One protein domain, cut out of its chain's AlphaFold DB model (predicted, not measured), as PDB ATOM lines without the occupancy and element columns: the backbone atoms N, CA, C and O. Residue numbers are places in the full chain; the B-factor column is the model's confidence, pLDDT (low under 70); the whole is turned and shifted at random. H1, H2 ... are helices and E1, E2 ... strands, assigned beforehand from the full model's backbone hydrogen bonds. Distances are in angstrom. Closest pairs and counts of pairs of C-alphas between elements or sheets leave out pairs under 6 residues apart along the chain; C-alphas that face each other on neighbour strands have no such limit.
ATOM      1  N   ASP A  12     -52.482   8.717  28.539       59.66
ATOM      2  CA  ASP A  12     -52.451   8.284  27.131       59.66
ATOM      3  C   ASP A  12     -51.020   7.926  26.637       59.66
ATOM      4  O   ASP A  12     -50.824   7.456  25.522       59.66
ATOM      5  N   VAL A  13     -50.015   8.099  27.506       65.19
ATOM      6  CA  VAL A  13     -48.578   7.846  27.329       65.19
ATOM      7  C   VAL A  13     -48.160   6.688  28.245       65.19
ATOM      8  O   VAL A  13     -48.456   6.715  29.444       65.19
ATOM      9  N   ILE A  14     -47.475   5.676  27.695       81.62
ATOM     10  CA  ILE A  14     -47.061   4.470  28.434       81.62
ATOM     11  C   ILE A  14     -45.619   4.619  28.945       81.62
ATOM     12  O   ILE A  14     -44.674   4.671  28.158       81.62
ATOM     13  N   TRP A  15     -45.447   4.615  30.268       86.25
ATOM     14  CA  TRP A  15     -44.144   4.628  30.944       86.25
ATOM     15  C   TRP A  15     -43.853   3.300  31.638       86.25
ATOM     16  O   TRP A  15     -44.741   2.698  32.247       86.25
ATOM     17  N   CYS A  16     -42.596   2.863  31.590       84.00
ATOM     18  CA  CYS A  16     -42.160   1.621  32.215       84.00
ATOM     19  C   CYS A  16     -41.165   1.885  33.339       84.00
ATOM     20  O   CYS A  16     -40.055   2.355  33.109       84.00
ATOM     21  N   GLU A  17     -41.560   1.520  34.557       81.31
ATOM     22  CA  GLU A  17     -40.675   1.475  35.729       81.31
ATOM     23  C   GLU A  17     -39.702   0.285  35.662       81.31
ATOM     24  O   GLU A  17     -38.589   0.337  36.180       81.31
ATOM     25  N   LEU A  18     -40.133  -0.804  35.018       78.62
ATOM     26  CA  LEU A  18     -39.358  -2.019  34.782       78.62
ATOM     27  C   LEU A  18     -39.542  -2.446  33.325       78.62
ATOM     28  O   LEU A  18     -40.673  -2.486  32.839       78.62
ATOM     29  N   PHE A  19     -38.432  -2.785  32.667       77.38
ATOM     30  CA  PHE A  19     -38.413  -3.349  31.318       77.38
ATOM     31  C   PHE A  19     -38.273  -4.869  31.410       77.38
ATOM     32  O   PHE A  19     -37.314  -5.382  31.996       77.38
ATOM     33  N   TYR A  20     -39.234  -5.586  30.846       77.75
ATOM     34  CA  TYR A  20     -39.200  -7.034  30.678       77.75
ATOM     35  C   TYR A  20     -38.607  -7.390  29.316       77.75
ATOM     36  O   TYR A  20     -38.522  -6.552  28.427       77.75
ATOM     37  N   ALA A  21     -38.167  -8.639  29.149       74.00
ATOM     38  CA  ALA A  21     -37.503  -9.081  27.920       74.00
ATOM     39  C   ALA A  21     -38.364  -8.855  26.661       74.00
ATOM     40  O   ALA A  21     -37.831  -8.576  25.594       74.00
ATOM     41  N   ASP A  22     -39.684  -8.943  26.807       77.50
ATOM     42  CA  ASP A  22     -40.687  -8.712  25.770       77.50
ATOM     43  C   ASP A  22     -40.958  -7.228  25.452       77.50
ATOM     44  O   ASP A  22     -41.593  -6.937  24.442       77.50
ATOM     45  N   ASP A  23     -40.448  -6.284  26.254       78.31
ATOM     46  CA  ASP A  23     -40.583  -4.841  25.993       78.31
ATOM     47  C   ASP A  23     -39.540  -4.307  24.993       78.31
ATOM     48  O   ASP A  23     -39.684  -3.190  24.482       78.31
ATOM     49  N   PHE A  24     -38.476  -5.075  24.741       82.50
ATOM     50  CA  PHE A  24     -37.358  -4.668  23.896       82.50
ATOM     51  C   PHE A  24     -37.670  -4.857  22.402       82.50
ATOM     52  O   PHE A  24     -38.393  -5.781  22.025       82.50
ATOM     53  N   PRO A  25     -37.124  -3.994  21.528       85.69
ATOM     54  CA  PRO A  25     -37.290  -4.123  20.086       85.69
ATOM     55  C   PRO A  25     -36.593  -5.382  19.550       85.69
ATOM     56  O   PRO A  25     -35.524  -5.773  20.021       85.69
ATOM     57  N   ASP A  26     -37.190  -5.983  18.525       87.69
ATOM     58  CA  ASP A  26     -36.612  -7.087  17.757       87.69
ATOM     59  C   ASP A  26     -35.887  -6.548  16.506       87.69
ATOM     60  O   ASP A  26     -36.238  -5.489  15.982       87.69
ATOM     61  N   ASN A  27     -34.898  -7.286  15.993       86.50
ATOM     62  CA  ASN A  27     -34.153  -6.931  14.778       86.50
ATOM     63  C   ASN A  27     -35.035  -6.751  13.535       86.50
ATOM     64  O   ASN A  27     -34.668  -5.981  12.654       86.50
ATOM     65  N   SER A  28     -36.198  -7.399  13.474       86.31
ATOM     66  CA  SER A  28     -37.205  -7.179  12.425       86.31
ATOM     67  C   SER A  28     -37.594  -5.705  12.269       86.31
ATOM     68  O   SER A  28     -37.898  -5.260  11.167       86.31
ATOM     69  N   GLN A  29     -37.523  -4.913  13.345       85.12
ATOM     70  CA  GLN A  29     -37.785  -3.471  13.310       85.12
ATOM     71  C   GLN A  29     -36.672  -2.677  12.606       85.12
ATOM     72  O   GLN A  29     -36.887  -1.536  12.207       85.12
ATOM     73  N   CYS A  30     -35.486  -3.269  12.450       87.44
ATOM     74  CA  CYS A  30     -34.322  -2.634  11.849       87.44
ATOM     75  C   CYS A  30     -34.082  -3.029  10.385       87.44
ATOM     76  O   CYS A  30     -33.225  -2.423   9.749       87.44
ATOM     77  N   GLU A  31     -34.825  -3.989   9.822       85.94
ATOM     78  CA  GLU A  31     -34.602  -4.495   8.453       85.94
ATOM     79  C   GLU A  31     -34.654  -3.399   7.377       85.94
ATOM     80  O   GLU A  31     -33.931  -3.460   6.382       85.94
ATOM     81  N   THR A  32     -35.497  -2.386   7.586       80.56
ATOM     82  CA  THR A  32     -35.685  -1.241   6.678       80.56
ATOM     83  C   THR A  32     -35.404   0.103   7.350       80.56
ATOM     84  O   THR A  32     -35.606   1.157   6.740       80.56
ATOM     85  N   ALA A  33     -34.938   0.079   8.599       82.12
ATOM     86  CA  ALA A  33     -34.613   1.271   9.361       82.12
ATOM     87  C   ALA A  33     -33.315   1.911   8.859       82.12
ATOM     88  O   ALA A  33     -32.395   1.237   8.394       82.12
ATOM     89  N   LEU A  34     -33.224   3.234   8.990       83.38
ATOM     90  CA  LEU A  34     -31.990   3.957   8.710       83.38
ATOM     91  C   LEU A  34     -30.960   3.714   9.816       83.38
ATOM     92  O   LEU A  34     -31.263   3.852  11.006       83.38
ATOM     93  N   ASP A  35     -29.734   3.402   9.400       86.94
ATOM     94  CA  ASP A  35     -28.599   3.231  10.301       86.94
ATOM     95  C   ASP A  35     -28.323   4.520  11.092       86.94
ATOM     96  O   ASP A  35     -28.274   5.622  10.538       86.94
ATOM     97  N   GLY A  36     -28.113   4.378  12.401       83.88
ATOM     98  CA  GLY A  36     -27.792   5.480  13.312       83.88
ATOM     99  C   GLY A  36     -28.978   6.361  13.717       83.88
ATOM    100  O   GLY A  36     -28.821   7.201  14.603       83.88
ATOM    101  N   GLN A  37     -30.162   6.166  13.130       85.75
ATOM    102  CA  GLN A  37     -31.382   6.835  13.572       85.75
ATOM    103  C   GLN A  37     -31.928   6.176  14.842       85.75
ATOM    104  O   GLN A  37     -31.922   4.953  14.966       85.75
ATOM    105  N   TRP A  38     -32.399   7.003  15.777       88.12
ATOM    106  CA  TRP A  38     -32.996   6.561  17.033       88.12
ATOM    107  C   TRP A  38     -34.521   6.502  16.940       88.12
ATOM    108  O   TRP A  38     -35.152   7.409  16.398       88.12
ATOM    109  N   TYR A  39     -35.096   5.459  17.524       87.19
ATOM    110  CA  TYR A  39     -36.520   5.139  17.533       87.19
ATOM    111  C   TYR A  39     -36.979   4.866  18.964       87.19
ATOM    112  O   TYR A  39     -36.223   4.333  19.774       87.19
ATOM    113  N   THR A  40     -38.229   5.187  19.283       88.00
ATOM    114  CA  THR A  40     -38.833   4.875  20.588       88.00
ATOM    115  C   THR A  40     -39.275   3.408  20.660       88.00
ATOM    116  O   THR A  40     -39.658   2.808  19.653       88.00
ATOM    117  N   PHE A  41     -39.225   2.806  21.849       87.44
ATOM    118  CA  PHE A  41     -39.590   1.403  22.048       87.44
ATOM    119  C   PHE A  41     -41.074   1.128  21.726       87.44
ATOM    120  O   PHE A  41     -41.948   1.902  22.117       87.44
ATOM    121  N   PRO A  42     -41.395  -0.042  21.134       76.19
ATOM    122  CA  PRO A  42     -42.221  -1.025  21.807       76.19
ATOM    123  C   PRO A  42     -43.393  -0.570  22.675       76.19
ATOM    124  O   PRO A  42     -44.462  -0.108  22.276       76.19
ATOM    125  N   ALA A  43     -43.141  -0.837  23.939       77.88
ATOM    126  CA  ALA A  43     -44.112  -0.837  24.993       77.88
ATOM    127  C   ALA A  43     -43.985   0.385  25.908       77.88
ATOM    128  O   ALA A  43     -44.808   0.530  26.805       77.88
ATOM    129  N   CYS A  44     -42.944   1.209  25.741       84.69
ATOM    130  CA  CYS A  44     -42.514   2.175  26.747       84.69
ATOM    131  C   CYS A  44     -41.884   3.406  26.094       84.69
ATOM    132  O   CYS A  44     -40.924   3.298  25.337       84.69
ATOM    133  N   CYS A  45     -42.355   4.595  26.440       87.12
ATOM    134  CA  CYS A  45     -41.898   5.832  25.802       87.12
ATOM    135  C   CYS A  45     -40.552   6.310  26.353       87.12
ATOM    136  O   CYS A  45     -39.820   7.042  25.693       87.12
ATOM    137  N   ASN A  46     -40.181   5.804  27.528       90.69
ATOM    138  CA  ASN A  46     -38.871   5.975  28.137       90.69
ATOM    139  C   ASN A  46     -37.825   4.953  27.655       90.69
ATOM    140  O   ASN A  46     -36.782   4.821  28.284       90.69
ATOM    141  N   GLY A  47     -38.079   4.219  26.569       91.12
ATOM    142  CA  GLY A  47     -37.078   3.389  25.896       91.12
ATOM    143  C   GLY A  47     -36.806   3.900  24.484       91.12
ATOM    144  O   GLY A  47     -37.741   4.267  23.772       91.12
ATOM    145  N   ALA A  48     -35.546   3.902  24.060       92.50
ATOM    146  CA  ALA A  48     -35.147   4.210  22.691       92.50
ATOM    147  C   ALA A  48     -34.052   3.262  22.198       92.50
ATOM    148  O   ALA A  48     -33.264   2.763  22.993       92.50
ATOM    149  N   TYR A  49     -33.994   3.002  20.898       92.75
ATOM    150  CA  TYR A  49     -32.967   2.175  20.265       92.75
ATOM    151  C   TYR A  49     -32.544   2.764  18.930       92.75
ATOM    152  O   TYR A  49     -33.314   3.498  18.315       92.75
ATOM    153  N   ASN A  50     -31.356   2.413  18.456       91.50
ATOM    154  CA  ASN A  50     -30.972   2.664  17.075       91.50
ATOM    155  C   ASN A  50     -30.632   1.369  16.340       91.50
ATOM    156  O   ASN A  50     -30.402   0.313  16.936       91.50
ATOM    157  N   CYS A  51     -30.623   1.470  15.017       92.31
ATOM    158  CA  CYS A  51     -30.313   0.362  14.130       92.31
ATOM    159  C   CYS A  51     -28.923   0.537  13.515       92.31
ATOM    160  O   CYS A  51     -28.481   1.662  13.262       92.31
ATOM    161  N   LEU A  52     -28.238  -0.579  13.265       89.69
ATOM    162  CA  LEU A  52     -27.019  -0.623  12.461       89.69
ATOM    163  C   LEU A  52     -26.961  -1.938  11.683       89.69
ATOM    164  O   LEU A  52     -26.979  -3.019  12.274       89.69
ATOM    165  N   GLY A  53     -26.867  -1.860  10.357       88.44
ATOM    166  CA  GLY A  53     -26.719  -3.034   9.498       88.44
ATOM    167  C   GLY A  53     -27.914  -3.988   9.557       88.44
ATOM    168  O   GLY A  53     -27.728  -5.200   9.457       88.44
ATOM    169  N   GLY A  54     -29.126  -3.457   9.743       86.25
ATOM    170  CA  GLY A  54     -30.359  -4.247   9.791       86.25
ATOM    171  C   GLY A  54     -30.670  -4.899  11.144       86.25
ATOM    172  O   GLY A  54     -31.602  -5.690  11.232       86.25
ATOM    173  N   GLY A  55     -29.905  -4.597  12.197       86.75
ATOM    174  CA  GLY A  55     -30.146  -5.095  13.553       86.75
ATOM    175  C   GLY A  55     -30.200  -3.975  14.582       86.75
ATOM    176  O   GLY A  55     -29.707  -2.871  14.334       86.75
ATOM    177  N   VAL A  56     -30.784  -4.267  15.746       90.19
ATOM    178  CA  VAL A  56     -30.744  -3.347  16.885       90.19
ATOM    179  C   VAL A  56     -29.301  -3.247  17.370       90.19
ATOM    180  O   VAL A  56     -28.658  -4.263  17.645       90.19
ATOM    181  N   TRP A  57     -28.789  -2.023  17.438       93.12
ATOM    182  CA  TRP A  57     -27.384  -1.755  17.727       93.12
ATOM    183  C   TRP A  57     -27.171  -1.239  19.143       93.12
ATOM    184  O   TRP A  57     -26.374  -1.810  19.887       93.12
ATOM    185  N   ASP A  58     -27.894  -0.189  19.513       93.00
ATOM    186  CA  ASP A  58     -27.807   0.431  20.828       93.00
ATOM    187  C   ASP A  58     -29.198   0.699  21.398       93.00
ATOM    188  O   ASP A  58     -30.191   0.782  20.669       93.00
ATOM    189  N   MET A  59     -29.265   0.801  22.722       92.00
ATOM    190  CA  MET A  59     -30.493   0.995  23.478       92.00
ATOM    191  C   MET A  59     -30.257   1.977  24.625       92.00
ATOM    192  O   MET A  59     -29.315   1.848  25.403       92.00
ATOM    193  N   MET A  60     -31.190   2.906  24.792       92.75
ATOM    194  CA  MET A  60     -31.247   3.838  25.905       92.75
ATOM    195  C   MET A  60     -32.540   3.622  26.687       92.75
ATOM    196  O   MET A  60     -33.635   3.657  26.130       92.75
ATOM    197  N   LEU A  61     -32.405   3.431  27.997       92.81
ATOM    198  CA  LEU A  61     -33.524   3.359  28.930       92.81
ATOM    199  C   LEU A  61     -33.479   4.581  29.844       92.81
ATOM    200  O   LEU A  61     -32.520   4.777  30.592       92.81
ATOM    201  N   CYS A  62     -34.521   5.393  29.782       92.69
ATOM    202  CA  CYS A  62     -34.710   6.559  30.624       92.69
ATOM    203  C   CYS A  62     -35.600   6.223  31.832       92.69
ATOM    204  O   CYS A  62     -36.394   5.278  31.784       92.69
ATOM    205  N   PRO A  63     -35.515   7.001  32.925       90.88
ATOM    206  CA  PRO A  63     -36.527   6.966  33.978       90.88
ATOM    207  C   PRO A  63     -37.927   7.261  33.417       90.88
ATOM    208  O   PRO A  63     -38.059   7.917  32.382       90.88
ATOM    209  N   ALA A  64     -38.974   6.809  34.110       85.62
ATOM    210  CA  ALA A  64     -40.347   7.167  33.761       85.62
ATOM    211  C   ALA A  64     -40.521   8.697  33.697       85.62
ATOM    212  O   ALA A  64     -39.904   9.416  34.484       85.62
ATOM    213  N   GLU A  65     -41.354   9.176  32.767       84.88
ATOM    214  CA  GLU A  65     -41.561  10.602  32.430       84.88
ATOM    215  C   GLU A  65     -40.414  11.281  31.645       84.88
ATOM    216  O   GLU A  65     -40.483  12.480  31.353       84.88
ATOM    217  N   PHE A  66     -39.369  10.542  31.254       90.25
ATOM    218  CA  PHE A  66     -38.266  11.054  30.430       90.25
ATOM    219  C   PHE A  66     -38.150  10.287  29.111       90.25
ATOM    220  O   PHE A  66     -38.336   9.073  29.062       90.25
ATOM    221  N   VAL A  67     -37.780  10.993  28.042       90.88
ATOM    222  CA  VAL A  67     -37.541  10.436  26.702       90.88
ATOM    223  C   VAL A  67     -36.107  10.719  26.287       90.88
ATOM    224  O   VAL A  67     -35.569  11.792  26.563       90.88
ATOM    225  N   TYR A  68     -35.490   9.763  25.600       92.69
ATOM    226  CA  TYR A  68     -34.161   9.944  25.036       92.69
ATOM    227  C   TYR A  68     -34.165  10.986  23.906       92.69
ATOM    228  O   TYR A  68     -34.929  10.889  22.946       92.69
ATOM    229  N   ASN A  69     -33.286  11.977  24.017       87.25
ATOM    230  CA  ASN A  69     -33.039  12.988  23.002       87.25
ATOM    231  C   ASN A  69     -31.727  12.672  22.279       87.25
ATOM    232  O   ASN A  69     -30.647  12.904  22.816       87.25
ATOM    233  N   SER A  70     -31.823  12.209  21.034       84.94
ATOM    234  CA  SER A  70     -30.668  11.834  20.209       84.94
ATOM    235  C   SER A  70     -29.780  13.006  19.776       84.94
ATOM    236  O   SER A  70     -28.646  12.788  19.363       84.94
ATOM    237  N   GLN A  71     -30.263  14.252  19.857       85.12
ATOM    238  CA  GLN A  71     -29.458  15.433  19.518       85.12
ATOM    239  C   GLN A  71     -28.525  15.834  20.658       85.12
ATOM    240  O   GLN A  71     -27.429  16.332  20.408       85.12
ATOM    241  N   THR A  72     -28.980  15.662  21.900       86.88
ATOM    242  CA  THR A  72     -28.198  15.976  23.104       86.88
ATOM    243  C   THR A  72     -27.580  14.739  23.743       86.88
ATOM    244  O   THR A  72     -26.740  14.896  24.616       86.88
ATOM    245  N   ASP A  73     -27.968  13.545  23.288       88.31
ATOM    246  CA  ASP A  73     -27.571  12.245  23.833       88.31
ATOM    247  C   ASP A  73     -27.923  12.096  25.327       88.31
ATOM    248  O   ASP A  73     -27.141  11.621  26.146       88.31
ATOM    249  N   GLU A  74     -29.118  12.563  25.706       92.50
ATOM    250  CA  GLU A  74     -29.557  12.650  27.105       92.50
ATOM    251  C   GLU A  74     -31.043  12.301  27.268       92.50
ATOM    252  O   GLU A  74     -31.855  12.510  26.366       92.50
ATOM    253  N   CYS A  75     -31.429  11.834  28.456       93.88
ATOM    254  CA  CYS A  75     -32.835  11.705  28.837       93.88
ATOM    255  C   CYS A  75     -33.406  13.079  29.213       93.88
ATOM    256  O   CYS A  75     -33.027  13.665  30.228       93.88
ATOM    257  N   ALA A  76     -34.348  13.575  28.417       92.06
ATOM    258  CA  ALA A  76     -35.010  14.853  28.634       92.06
ATOM    259  C   ALA A  76     -36.432  14.650  29.189       92.06
ATOM    260  O   ALA A  76     -37.099  13.682  28.813       92.06
ATOM    261  N   PRO A  77     -36.925  15.550  30.064       89.44
ATOM    262  CA  PRO A  77     -38.310  15.513  30.518       89.44
ATOM    263  C   PRO A  77     -39.271  15.541  29.332       89.44
ATOM    264  O   PRO A  77     -39.148  16.384  28.436       89.44
ATOM    265  N   TYR A  78     -40.241  14.638  29.336       85.38
ATOM    266  CA  TYR A  78     -41.248  14.600  28.294       85.38
ATOM    267  C   TYR A  78     -42.322  15.666  28.538       85.38
ATOM    268  O   TYR A  78     -42.838  15.810  29.642       85.38
ATOM    269  N   THR A  79     -42.632  16.452  27.506       81.38
ATOM    270  CA  THR A  79     -43.561  17.599  27.603       81.38
ATOM    271  C   THR A  79     -44.744  17.513  26.641       81.38
ATOM    272  O   THR A  79     -45.579  18.416  26.621       81.38
ATOM    273  N   GLY A  80     -44.820  16.451  25.837       76.75
ATOM    274  CA  GLY A  80     -45.941  16.228  24.931       76.75
ATOM    275  C   GLY A  80     -47.087  15.461  25.593       76.75
ATOM    276  O   GLY A  80     -47.083  15.194  26.794       76.75
ATOM    277  N   SER A  81     -48.077  15.107  24.782       69.38
ATOM    278  CA  SER A  81     -49.238  14.304  25.184       69.38
ATOM    279  C   SER A  81     -49.260  12.901  24.569       69.38
ATOM    280  O   SER A  81     -50.099  12.095  24.950       69.38
ATOM    281  N   GLU A  82     -48.359  12.612  23.625       70.56
ATOM    282  CA  GLU A  82     -48.256  11.360  22.864       70.56
ATOM    283  C   GLU A  82     -46.795  10.985  22.607       70.56
ATOM    284  O   GLU A  82     -45.987  11.814  22.176       70.56
ATOM    285  N   CYS A  83     -46.436   9.730  22.854       76.38
ATOM    286  CA  CYS A  83     -45.058   9.276  22.708       76.38
ATOM    287  C   CYS A  83     -44.471   9.649  21.346       76.38
ATOM    288  O   CYS A  83     -45.207   9.615  20.357       76.38
ATOM    289  N   PRO A  84     -43.168   9.991  21.281       72.50
ATOM    290  CA  PRO A  84     -42.540  10.258  20.002       72.50
ATOM    291  C   PRO A  84     -42.852   9.092  19.067       72.50
ATOM    292  O   PRO A  84     -42.692   7.932  19.475       72.50
ATOM    293  N   PRO A  85     -43.370   9.379  17.863       63.62
ATOM    294  CA  PRO A  85     -43.659   8.325  16.923       63.62
ATOM    295  C   PRO A  85     -42.369   7.552  16.695       63.62
ATOM    296  O   PRO A  85     -41.272   8.114  16.636       63.62
ATOM    297  N   ARG A  86     -42.510   6.241  16.555       64.38
ATOM    298  CA  ARG A  86     -41.476   5.478  15.875       64.38
ATOM    299  C   ARG A  86     -41.469   6.057  14.474       64.38
ATOM    300  O   ARG A  86     -42.482   5.934  13.789       64.38
ATOM    301  N   ASP A  87     -40.433   6.808  14.111       51.50
ATOM    302  CA  ASP A  87     -40.362   7.333  12.752       51.50
ATOM    303  C   ASP A  87     -40.535   6.141  11.806       51.50
ATOM    304  O   ASP A  87     -39.880   5.110  12.014       51.50
ATOM    305  N   PRO A  88     -41.484   6.218  10.865       42.22
ATOM    306  CA  PRO A  88     -41.956   5.041  10.178       42.22
ATOM    307  C   PRO A  88     -40.797   4.451   9.385       42.22
ATOM    308  O   PRO A  88     -40.123   5.136   8.611       42.22
ATOM    309  N   THR A  89     -40.606   3.143   9.539       44.97
ATOM    310  CA  THR A  89     -39.992   2.361   8.472       44.97
ATOM    311  C   THR A  89     -40.704   2.703   7.155       44.97
ATOM    312  O   THR A  89     -41.906   3.001   7.163       44.97
ATOM    313  N   PRO A  90     -40.034   2.673   5.991       39.41
ATOM    314  CA  PRO A  90     -40.736   2.666   4.712       39.41
ATOM    315  C   PRO A  90     -41.636   1.413   4.658       39.41
ATOM    316  O   PRO A  90     -41.185   0.329   4.297       39.41
TER     317      PRO A  90
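Overview. This is residues 12 to 90 of the 160 residues of an uncharacterized protein of Anopheles melas (UniProt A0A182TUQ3). With little regular structure, a small sheet, E1 - E2 - E3, has short H1 at one end and the hairpin E4 and E5 at the other, while residues 78 to 90 fold back past E1. The 79 printed residues, mostly strand, have 28 in named elements, in the order H1 E1 E2 E3 E4 E5. E1 E2 E3 is a meander, each strand the antiparallel neighbour of the one before. It is compact: radius of gyration of the C-alphas 11.8 A, spans 31 by 27 by 20 A.

Arrangement. After residues 12 to 26, find H1, residues 27 to 30, too short for an O i to N i+4 pair. Hairpin E1, residues 38 to 40, and E2, residues 47 to 52, has N 39 and O 49 within hydrogen-bond range, 2.8 A. Hairpin E2 and E3, residues 55 to 61, has N 48 and O 60 at 2.8 A. H1 is on this sheet, height 7.6 A; its closest C-alphas to E3, Asn 27 and Gly 55, are 4.6 A apart. Hairpin E4, residues 66 to 69, and E5, residues 74 to 77, has N 67 and O 76 at 2.9 A. The closest C-alphas of E2 and E4, Ala 48 and Tyr 68, are 6.3 A apart.

Along the chain. Find C-alpha 27 at (-34.153, -6.931, 14.778), where H1 begins. E3 spans 17.9 A; E5 ends at C-alpha 77, (-38.310, 15.513, 30.518).

Size, cuts and confidence. The printed part has no cut. The C-alphas farthest apart, Asp 12 and Gly 53, are 33.2 A apart. Look for pLDDT under 70 at residues 12 to 13, 81 and 85 to 90.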